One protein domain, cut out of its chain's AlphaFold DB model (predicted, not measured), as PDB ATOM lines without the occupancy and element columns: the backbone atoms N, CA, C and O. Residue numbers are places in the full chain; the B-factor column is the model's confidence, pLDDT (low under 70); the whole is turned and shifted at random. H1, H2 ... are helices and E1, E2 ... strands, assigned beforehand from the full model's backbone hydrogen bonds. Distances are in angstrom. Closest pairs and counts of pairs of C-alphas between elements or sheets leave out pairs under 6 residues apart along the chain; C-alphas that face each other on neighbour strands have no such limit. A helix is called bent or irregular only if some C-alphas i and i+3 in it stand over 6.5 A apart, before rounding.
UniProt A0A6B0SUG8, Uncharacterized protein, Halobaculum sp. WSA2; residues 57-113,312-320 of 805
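AT A GLANCE: This is residues 57 to 113 and 312 to 320 of the 805 residues of an uncharacterized protein of Halobaculum sp. WSA2 (UniProt A0A6B0SUG8). This is a narrow, loose rod: a bent strand E1 runs beside E3, while E2 overlaps E3 only near their ends and reaches on toward the other end of the rod. The single helix H1 packs over E3, and the long stretch 81 to 97 leads from it back to E2. The printed part has 66 residues, with E1, H1, E2 and E3 in that order along the chain. The sheet runs E1, E3, E2, antiparallel throughout, and the class is mixed, helices and strands. The radius of gyration of the C-alphas is 13.8 A, and the spans are 46 by 20 by 15 A.

IN THESE COORDINATES: Find C-alpha 57 at (192.691, -94.893, 57.529); from there E1, residues 57 to 69, runs 33.3 A and bends by 52 degrees at residue 66. H1, residues 71 to 80, is 14.3 A long. E2 holds residues 98 to 103. E3, residues 313 to 320, is 22.2 A long and ends at C-alpha 320, (205.070, -80.146, 58.308).

HOW THE PARTS SIT: Look first at E1 and E3, antiparallel at 165 degrees, where N 65 and O 319 are 2.8 A apart, within hydrogen-bond range. E3 and E2 are antiparallel at 155 degrees, with N 102 and O 320 at 2.9 A. H1 is on the sheet in two layers, a helix on one face of a sheet, at a height over the sheet of 7.7 A. It lies over E3 and only just over E1, on which 3 of its C-alphas fall; it runs along the strands, at 6 degrees to E3 on the local plane. The closest C-alphas of H1 and E3, Pro 71 and Val 315, are 6.0 A apart. In H1 every O i to N i+4 pair is within hydrogen-bond range.

THE WHOLE: The C-alphas of Asn 94 and Pro 113, the two farthest apart, are 46.6 A apart. Residues 114 to 311 are not printed, and C-alphas 113 and 312 are 8.9 A apart across the cut. The link from H1 to E2 is long. Look for pLDDT under 70 at residues 106 to 107.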
ATOM      1  N   LEU A  57     191.532 -95.709  57.856       88.25
ATOM      2  CA  LEU A  57     192.691 -94.893  57.529       88.25
ATOM      3  C   LEU A  57     192.422 -93.473  58.019       88.25
ATOM      4  O   LEU A  57     191.553 -92.790  57.471       88.25
ATOM      5  N   THR A  58     193.154 -93.032  59.029       89.25
ATOM      6  CA  THR A  58     193.105 -91.663  59.548       89.25
ATOM      7  C   THR A  58     194.325 -90.892  59.074       89.25
ATOM      8  O   THR A  58     195.376 -91.486  58.836       89.25
ATOM      9  N   ALA A  59     194.201 -89.578  58.914       89.00
ATOM     10  CA  ALA A  59     195.347 -88.708  58.709       89.00
ATOM     11  C   ALA A  59     195.529 -87.776  59.904       89.00
ATOM     12  O   ALA A  59     194.581 -87.132  60.348       89.00
ATOM     13  N   ASP A  60     196.761 -87.710  60.389       89.19
ATOM     14  CA  ASP A  60     197.187 -86.849  61.479       89.19
ATOM     15  C   ASP A  60     198.187 -85.811  60.961       89.19
ATOM     16  O   ASP A  60     199.276 -86.145  60.480       89.19
ATOM     17  N   ASP A  61     197.775 -84.548  61.047       85.19
ATOM     18  CA  ASP A  61     198.487 -83.352  60.584       85.19
ATOM     19  C   ASP A  61     198.982 -82.540  61.796       85.19
ATOM     20  O   ASP A  61     198.710 -81.348  61.940       85.19
ATOM     21  N   GLY A  62     199.610 -83.231  62.752       74.38
ATOM     22  CA  GLY A  62     199.903 -82.687  64.081       74.38
ATOM     23  C   GLY A  62     201.223 -81.922  64.206       74.38
ATOM     24  O   GLY A  62     201.392 -81.149  65.148       74.38
ATOM     25  N   SER A  63     202.172 -82.099  63.279       72.75
ATOM     26  CA  SER A  63     203.506 -81.497  63.402       72.75
ATOM     27  C   SER A  63     203.815 -80.556  62.243       72.75
ATOM     28  O   SER A  63     204.117 -80.969  61.127       72.75
ATOM     29  N   SER A  64     203.757 -79.252  62.517       82.81
ATOM     30  CA  SER A  64     204.306 -78.233  61.628       82.81
ATOM     31  C   SER A  64     205.239 -77.306  62.396       82.81
ATOM     32  O   SER A  64     205.004 -76.943  63.549       82.81
ATOM     33  N   SER A  65     206.335 -76.930  61.750       84.06
ATOM     34  CA  SER A  65     207.321 -75.994  62.264       84.06
ATOM     35  C   SER A  65     207.440 -74.822  61.302       84.06
ATOM     36  O   SER A  65     207.499 -74.982  60.081       84.06
ATOM     37  N   ARG A  66     207.449 -73.610  61.857       84.75
ATOM     38  CA  ARG A  66     207.709 -72.398  61.085       84.75
ATOM     39  C   ARG A  66     209.161 -72.003  61.282       84.75
ATOM     40  O   ARG A  66     209.564 -71.672  62.397       84.75
ATOM     41  N   SER A  67     209.918 -71.974  60.197       83.81
ATOM     42  CA  SER A  67     211.332 -71.615  60.205       83.81
ATOM     43  C   SER A  67     211.617 -70.528  59.169       83.81
ATOM     44  O   SER A  67     210.940 -70.390  58.147       83.81
ATOM     45  N   ALA A  68     212.599 -69.682  59.477       84.69
ATOM     46  CA  ALA A  68     213.207 -68.797  58.492       84.69
ATOM     47  C   ALA A  68     214.379 -69.560  57.871       84.69
ATOM     48  O   ALA A  68     215.314 -69.918  58.585       84.69
ATOM     49  N   ILE A  69     214.310 -69.828  56.572       85.62
ATOM     50  CA  ILE A  69     215.346 -70.556  55.834       85.62
ATOM     51  C   ILE A  69     215.869 -69.704  54.683       85.62
ATOM     52  O   ILE A  69     215.174 -68.823  54.180       85.62
ATOM     53  N   ASP A  70     217.106 -69.936  54.253       86.31
ATOM     54  CA  ASP A  70     217.661 -69.190  53.128       86.31
ATOM     55  C   ASP A  70     216.963 -69.571  51.795       86.31
ATOM     56  O   ASP A  70     216.477 -70.699  51.637       86.31
ATOM     57  N   PRO A  71     216.928 -68.674  50.791       84.31
ATOM     58  CA  PRO A  71     216.273 -68.933  49.504       84.31
ATOM     59  C   PRO A  71     216.836 -70.121  48.702       84.31
ATOM     60  O   PRO A  71     216.154 -70.666  47.825       84.31
ATOM     61  N   GLY A  72     218.095 -70.506  48.920       83.50
ATOM     62  CA  GLY A  72     218.707 -71.681  48.298       83.50
ATOM     63  C   GLY A  72     218.183 -72.975  48.910       83.50
ATOM     64  O   GLY A  72     217.795 -73.895  48.186       83.50
ATOM     65  N   THR A  73     218.104 -73.028  50.237       85.50
ATOM     66  CA  THR A  73     217.505 -74.146  50.973       85.50
ATOM     67  C   THR A  73     216.010 -74.252  50.711       85.50
ATOM     68  O   THR A  73     215.560 -75.340  50.359       85.50
ATOM     69  N   TYR A  74     215.264 -73.143  50.716       86.31
ATOM     70  CA  TYR A  74     213.840 -73.149  50.355       86.31
ATOM     71  C   TYR A  74     213.594 -73.756  48.969       86.31
ATOM     72  O   TYR A  74     212.725 -74.609  48.823       86.31
ATOM     73  N   ARG A  75     214.379 -73.393  47.943       85.62
ATOM     74  CA  ARG A  75     214.243 -73.982  46.593       85.62
ATOM     75  C   ARG A  75     214.491 -75.487  46.567       85.62
ATOM     76  O   ARG A  75     213.796 -76.193  45.846       85.62
ATOM     77  N   ARG A  76     215.461 -75.982  47.341       86.31
ATOM     78  CA  ARG A  76     215.716 -77.426  47.450       86.31
ATOM     79  C   ARG A  76     214.544 -78.132  48.127       86.31
ATOM     80  O   ARG A  76     213.980 -79.040  47.527       86.31
ATOM     81  N   VAL A  77     214.137 -77.659  49.303       85.81
ATOM     82  CA  VAL A  77     213.065 -78.270  50.106       85.81
ATOM     83  C   VAL A  77     211.716 -78.211  49.380       85.81
ATOM     84  O   VAL A  77     211.025 -79.220  49.287       85.81
ATOM     85  N   SER A  78     211.369 -77.071  48.779       85.62
ATOM     86  CA  SER A  78     210.137 -76.923  47.984       85.62
ATOM     87  C   SER A  78     210.102 -77.783  46.723       85.62
ATOM     88  O   SER A  78     209.018 -78.124  46.264       85.62
ATOM     89  N   SER A  79     211.256 -78.164  46.168       84.94
ATOM     90  CA  SER A  79     211.315 -79.082  45.024       84.94
ATOM     91  C   SER A  79     211.221 -80.560  45.416       84.94
ATOM     92  O   SER A  79     210.851 -81.382  44.583       84.94
ATOM     93  N   SER A  80     211.568 -80.904  46.661       87.62
ATOM     94  CA  SER A  80     211.592 -82.288  47.150       87.62
ATOM     95  C   SER A  80     210.362 -82.681  47.969       87.62
ATOM     96  O   SER A  80     210.148 -83.871  48.179       87.62
ATOM     97  N   ARG A  81     209.577 -81.712  48.455       90.50
ATOM     98  CA  ARG A  81     208.404 -81.941  49.312       90.50
ATOM     99  C   ARG A  81     207.096 -81.640  48.603       90.50
ATOM    100  O   ARG A  81     207.052 -80.914  47.613       90.50
ATOM    101  N   VAL A  82     206.018 -82.198  49.140       91.44
ATOM    102  CA  VAL A  82     204.667 -81.997  48.614       91.44
ATOM    103  C   VAL A  82     204.174 -80.606  49.011       91.44
ATOM    104  O   VAL A  82     204.447 -80.128  50.113       91.44
ATOM    105  N   ALA A  83     203.451 -79.924  48.124       89.19
ATOM    106  CA  ALA A  83     202.818 -78.665  48.492       89.19
ATOM    107  C   ALA A  83     201.752 -78.921  49.565       89.19
ATOM    108  O   ALA A  83     200.970 -79.860  49.448       89.19
ATOM    109  N   HIS A  84     201.673 -78.064  50.586       88.31
ATOM    110  CA  HIS A  84     200.674 -78.203  51.652       88.31
ATOM    111  C   HIS A  84     199.242 -78.373  51.108       88.31
ATOM    112  O   HIS A  84     198.478 -79.155  51.661       88.31
ATOM    113  N   ALA A  85     198.882 -77.707  50.005       86.19
ATOM    114  CA  ALA A  85     197.563 -77.843  49.377       86.19
ATOM    115  C   ALA A  85     197.270 -79.262  48.849       86.19
ATOM    116  O   ALA A  85     196.135 -79.711  48.948       86.19
ATOM    117  N   ASP A  86     198.295 -79.974  48.377       89.19
ATOM    118  CA  ASP A  86     198.170 -81.272  47.702       89.19
ATOM    119  C   ASP A  86     198.500 -82.448  48.645       89.19
ATOM    120  O   ASP A  86     198.553 -83.606  48.230       89.19
ATOM    121  N   ARG A  87     198.781 -82.178  49.930       89.62
ATOM    122  CA  ARG A  87     199.278 -83.191  50.883       89.62
ATOM    123  C   ARG A  87     198.306 -84.351  51.089       89.62
ATOM    124  O   ARG A  87     198.733 -85.494  51.217       89.62
ATOM    125  N   TYR A  88     197.008 -84.064  51.076       86.56
ATOM    126  CA  TYR A  88     195.964 -85.067  51.257       86.56
ATOM    127  C   TYR A  88     195.703 -85.890  49.992       86.56
ATOM    128  O   TYR A  88     195.328 -87.055  50.100       86.56
ATOM    129  N   ASP A  89     196.021 -85.352  48.812       89.00
ATOM    130  CA  ASP A  89     195.954 -86.088  47.540       89.00
ATOM    131  C   ASP A  89     197.014 -87.197  47.460       89.00
ATOM    132  O   ASP A  89     196.968 -88.067  46.594       89.00
ATOM    133  N   GLN A  90     197.978 -87.194  48.385       89.88
ATOM    134  CA  GLN A  90     198.999 -88.228  48.508       89.88
ATOM    135  C   GLN A  90     198.557 -89.424  49.362       89.88
ATOM    136  O   GLN A  90     199.384 -90.311  49.610       89.88
ATOM    137  N   ALA A  91     197.303 -89.472  49.819       87.31
ATOM    138  CA  ALA A  91     196.773 -90.602  50.575       87.31
ATOM    139  C   ALA A  91     196.959 -91.935  49.813       87.31
ATOM    140  O   ALA A  91     196.811 -91.986  48.589       87.31
ATOM    141  N   PRO A  92     197.306 -93.039  50.498       86.94
ATOM    142  CA  PRO A  92     197.497 -94.328  49.843       86.94
ATOM    143  C   PRO A  92     196.189 -94.915  49.277       86.94
ATOM    144  O   PRO A  92     195.109 -94.830  49.868       86.94
ATOM    145  N   GLU A  93     196.288 -95.589  48.127       82.56
ATOM    146  CA  GLU A  93     195.142 -96.244  47.465       82.56
ATOM    147  C   GLU A  93     194.599 -97.463  48.232       82.56
ATOM    148  O   GLU A  93     193.428 -97.823  48.072       82.56
ATOM    149  N   ASN A  94     195.429 -98.054  49.100       82.81
ATOM    150  CA  ASN A  94     195.104 -99.176  49.984       82.81
ATOM    151  C   ASN A  94     195.184 -98.754  51.461       82.81
ATOM    152  O   ASN A  94     195.690 -97.679  51.780       82.81
ATOM    153  N   LEU A  95     194.685 -99.600  52.368       83.44
ATOM    154  CA  LEU A  95     194.898 -99.435  53.808       83.44
ATOM    155  C   LEU A  95     196.363 -99.751  54.144       83.44
ATOM    156  O   LEU A  95     196.715-100.891  54.431       83.44
ATOM    157  N   SER A  96     197.220 -98.742  54.049       83.81
ATOM    158  CA  SER A  96     198.639 -98.821  54.395       83.81
ATOM    159  C   SER A  96     199.046 -97.556  55.129       83.81
ATOM    160  O   SER A  96     198.586 -96.472  54.770       83.81
ATOM    161  N   THR A  97     199.942 -97.675  56.099       88.94
ATOM    162  CA  THR A  97     200.537 -96.500  56.728       88.94
ATOM    163  C   THR A  97     201.411 -95.755  55.717       88.94
ATOM    164  O   THR A  97     202.102 -96.363  54.894       88.94
ATOM    165  N   LYS A  98     201.357 -94.421  55.728       92.50
ATOM    166  CA  LYS A  98     202.177 -93.575  54.848       92.50
ATOM    167  C   LYS A  98     202.506 -92.270  55.549       92.50
ATOM    168  O   LYS A  98     201.640 -91.663  56.159       92.50
ATOM    169  N   ARG A  99     203.744 -91.812  55.414       92.19
ATOM    170  CA  ARG A  99     204.197 -90.514  55.911       92.19
ATOM    171  C   ARG A  99     204.586 -89.635  54.736       92.19
ATOM    172  O   ARG A  99     205.266 -90.109  53.824       92.19
ATOM    173  N   ILE A 100     204.158 -88.380  54.758       91.50
ATOM    174  CA  ILE A 100     204.495 -87.380  53.746       91.50
ATOM    175  C   ILE A 100     204.990 -86.114  54.432       91.50
ATOM    176  O   ILE A 100     204.312 -85.545  55.281       91.50
ATOM    177  N   GLU A 101     206.152 -85.642  53.996       92.06
ATOM    178  CA  GLU A 101     206.625 -84.300  54.317       92.06
ATOM    179  C   GLU A 101     206.033 -83.294  53.326       92.06
ATOM    180  O   GLU A 101     206.097 -83.487  52.102       92.06
ATOM    181  N   TYR A 102     205.499 -82.194  53.846       90.94
ATOM    182  CA  TYR A 102     204.963 -81.106  53.042       90.94
ATOM    183  C   TYR A 102     205.586 -79.758  53.410       90.94
ATOM    184  O   TYR A 102     206.224 -79.579  54.450       90.94
ATOM    185  N   ILE A 103     205.394 -78.786  52.524       90.06
ATOM    186  CA  ILE A 103     205.792 -77.396  52.733       90.06
ATOM    187  C   ILE A 103     204.687 -76.449  52.257       90.06
ATOM    188  O   ILE A 103     204.127 -76.599  51.166       90.06
ATOM    189  N   GLU A 104     204.334 -75.480  53.095       85.44
ATOM    190  CA  GLU A 104     203.444 -74.381  52.723       85.44
ATOM    191  C   GLU A 104     204.194 -73.399  51.815       85.44
ATOM    192  O   GLU A 104     205.392 -73.167  51.992       85.44
ATOM    193  N   GLN A 105     203.504 -72.812  50.832       74.62
ATOM    194  CA  GLN A 105     204.129 -71.815  49.965       74.62
ATOM    195  C   GLN A 105     204.701 -70.672  50.812       74.62
ATOM    196  O   GLN A 105     203.990 -70.041  51.595       74.62
ATOM    197  N   GLY A 106     206.004 -70.429  50.658       68.25
ATOM    198  CA  GLY A 106     206.728 -69.429  51.426       68.25
ATOM    199  C   GLY A 106     206.137 -68.032  51.250       68.25
ATOM    200  O   GLY A 106     205.701 -67.643  50.163       68.25
ATOM    201  N   ARG A 107     206.155 -67.254  52.337       69.81
ATOM    202  CA  ARG A 107     205.914 -65.802  52.292       69.81
ATOM    203  C   ARG A 107     206.981 -65.114  51.413       69.81
ATOM    204  O   ARG A 107     208.030 -65.716  51.178       69.81
ATOM    205  N   PRO A 108     206.737 -63.890  50.894       71.69
ATOM    206  CA  PRO A 108     207.713 -63.182  50.062       71.69
ATOM    207  C   PRO A 108     209.094 -63.114  50.726       71.69
ATOM    208  O   PRO A 108     209.193 -63.060  51.947       71.69
ATOM    209  N   VAL A 109     210.146 -63.134  49.903       78.50
ATOM    210  CA  VAL A 109     211.543 -63.041  50.346       78.50
ATOM    211  C   VAL A 109     211.740 -61.748  51.136       78.50
ATOM    212  O   VAL A 109     211.449 -60.663  50.626       78.50
ATOM    213  N   GLU A 110     212.227 -61.861  52.370       85.50
ATOM    214  CA  GLU A 110     212.506 -60.719  53.238       85.50
ATOM    215  C   GLU A 110     214.011 -60.556  53.448       85.50
ATOM    216  O   GLU A 110     214.776 -61.524  53.503       85.50
ATOM    217  N   THR A 111     214.454 -59.306  53.585       89.50
ATOM    218  CA  THR A 111     215.834 -59.005  53.970       89.50
ATOM    219  C   THR A 111     216.111 -59.601  55.346       89.50
ATOM    220  O   THR A 111     215.332 -59.408  56.278       89.50
ATOM    221  N   CYS A 112     217.234 -60.309  55.490       88.00
ATOM    222  CA  CYS A 112     217.586 -60.976  56.737       88.00
ATOM    223  C   CYS A 112     217.606 -59.966  57.902       88.00
ATOM    224  O   CYS A 112     218.417 -59.040  57.876       88.00
ATOM    225  N   PRO A 113     216.785 -60.138  58.954       86.69
ATOM    226  CA  PRO A 113     216.709 -59.181  60.058       86.69
ATOM    227  C   PRO A 113     217.975 -59.167  60.924       86.69
ATOM    228  O   PRO A 113     218.225 -58.191  61.623       86.69
ATOM    229  N   GLY A 312     221.878 -63.178  52.748       86.31
ATOM    230  CA  GLY A 312     221.390 -61.811  52.995       86.31
ATOM    231  C   GLY A 312     219.860 -61.681  53.054       86.31
ATOM    232  O   GLY A 312     219.342 -60.679  53.545       86.31
ATOM    233  N   GLU A 313     219.140 -62.724  52.655       89.38
ATOM    234  CA  GLU A 313     217.682 -62.812  52.598       89.38
ATOM    235  C   GLU A 313     217.206 -64.121  53.236       89.38
ATOM    236  O   GLU A 313     217.967 -65.089  53.329       89.38
ATOM    237  N   VAL A 314     215.950 -64.156  53.679       88.12
ATOM    238  CA  VAL A 314     215.298 -65.347  54.241       88.12
ATOM    239  C   VAL A 314     213.881 -65.508  53.693       88.12
ATOM    240  O   VAL A 314     213.223 -64.543  53.302       88.12
ATOM    241  N   VAL A 315     213.409 -66.749  53.673       89.00
ATOM    242  CA  VAL A 315     212.040 -67.146  53.341       89.00
ATOM    243  C   VAL A 315     211.435 -67.802  54.572       89.00
ATOM    244  O   VAL A 315     212.012 -68.731  55.137       89.00
ATOM    245  N   HIS A 316     210.260 -67.335  54.988       85.69
ATOM    246  CA  HIS A 316     209.493 -68.006  56.030       85.69
ATOM    247  C   HIS A 316     208.718 -69.167  55.415       85.69
ATOM    248  O   HIS A 316     207.739 -68.944  54.694       85.69
ATOM    249  N   ALA A 317     209.167 -70.383  55.704       86.12
ATOM    250  CA  ALA A 317     208.508 -71.616  55.309       86.12
ATOM    251  C   ALA A 317     207.791 -72.233  56.514       86.12
ATOM    252  O   ALA A 317     208.248 -72.123  57.656       86.12
ATOM    253  N   VAL A 318     206.649 -72.864  56.255       88.06
ATOM    254  CA  VAL A 318     206.020 -73.782  57.204       88.06
ATOM    255  C   VAL A 318     206.235 -75.174  56.646       88.06
ATOM    256  O   VAL A 318     205.753 -75.498  55.563       88.06
ATOM    257  N   GLU A 319     207.019 -75.961  57.362       89.88
ATOM    258  CA  GLU A 319     207.312 -77.347  57.034       89.88
ATOM    259  C   GLU A 319     206.512 -78.220  57.985       89.88
ATOM    260  O   GLU A 319     206.514 -77.963  59.188       89.88
ATOM    261  N   GLY A 320     205.830 -79.234  57.468       89.75
ATOM    262  CA  GLY A 320     205.070 -80.146  58.308       89.75
ATOM    263  C   GLY A 320     205.114 -81.575  57.812       89.75
ATOM    264  O   GLY A 320     205.562 -81.862  56.696       89.75
TER     265      GLY A 320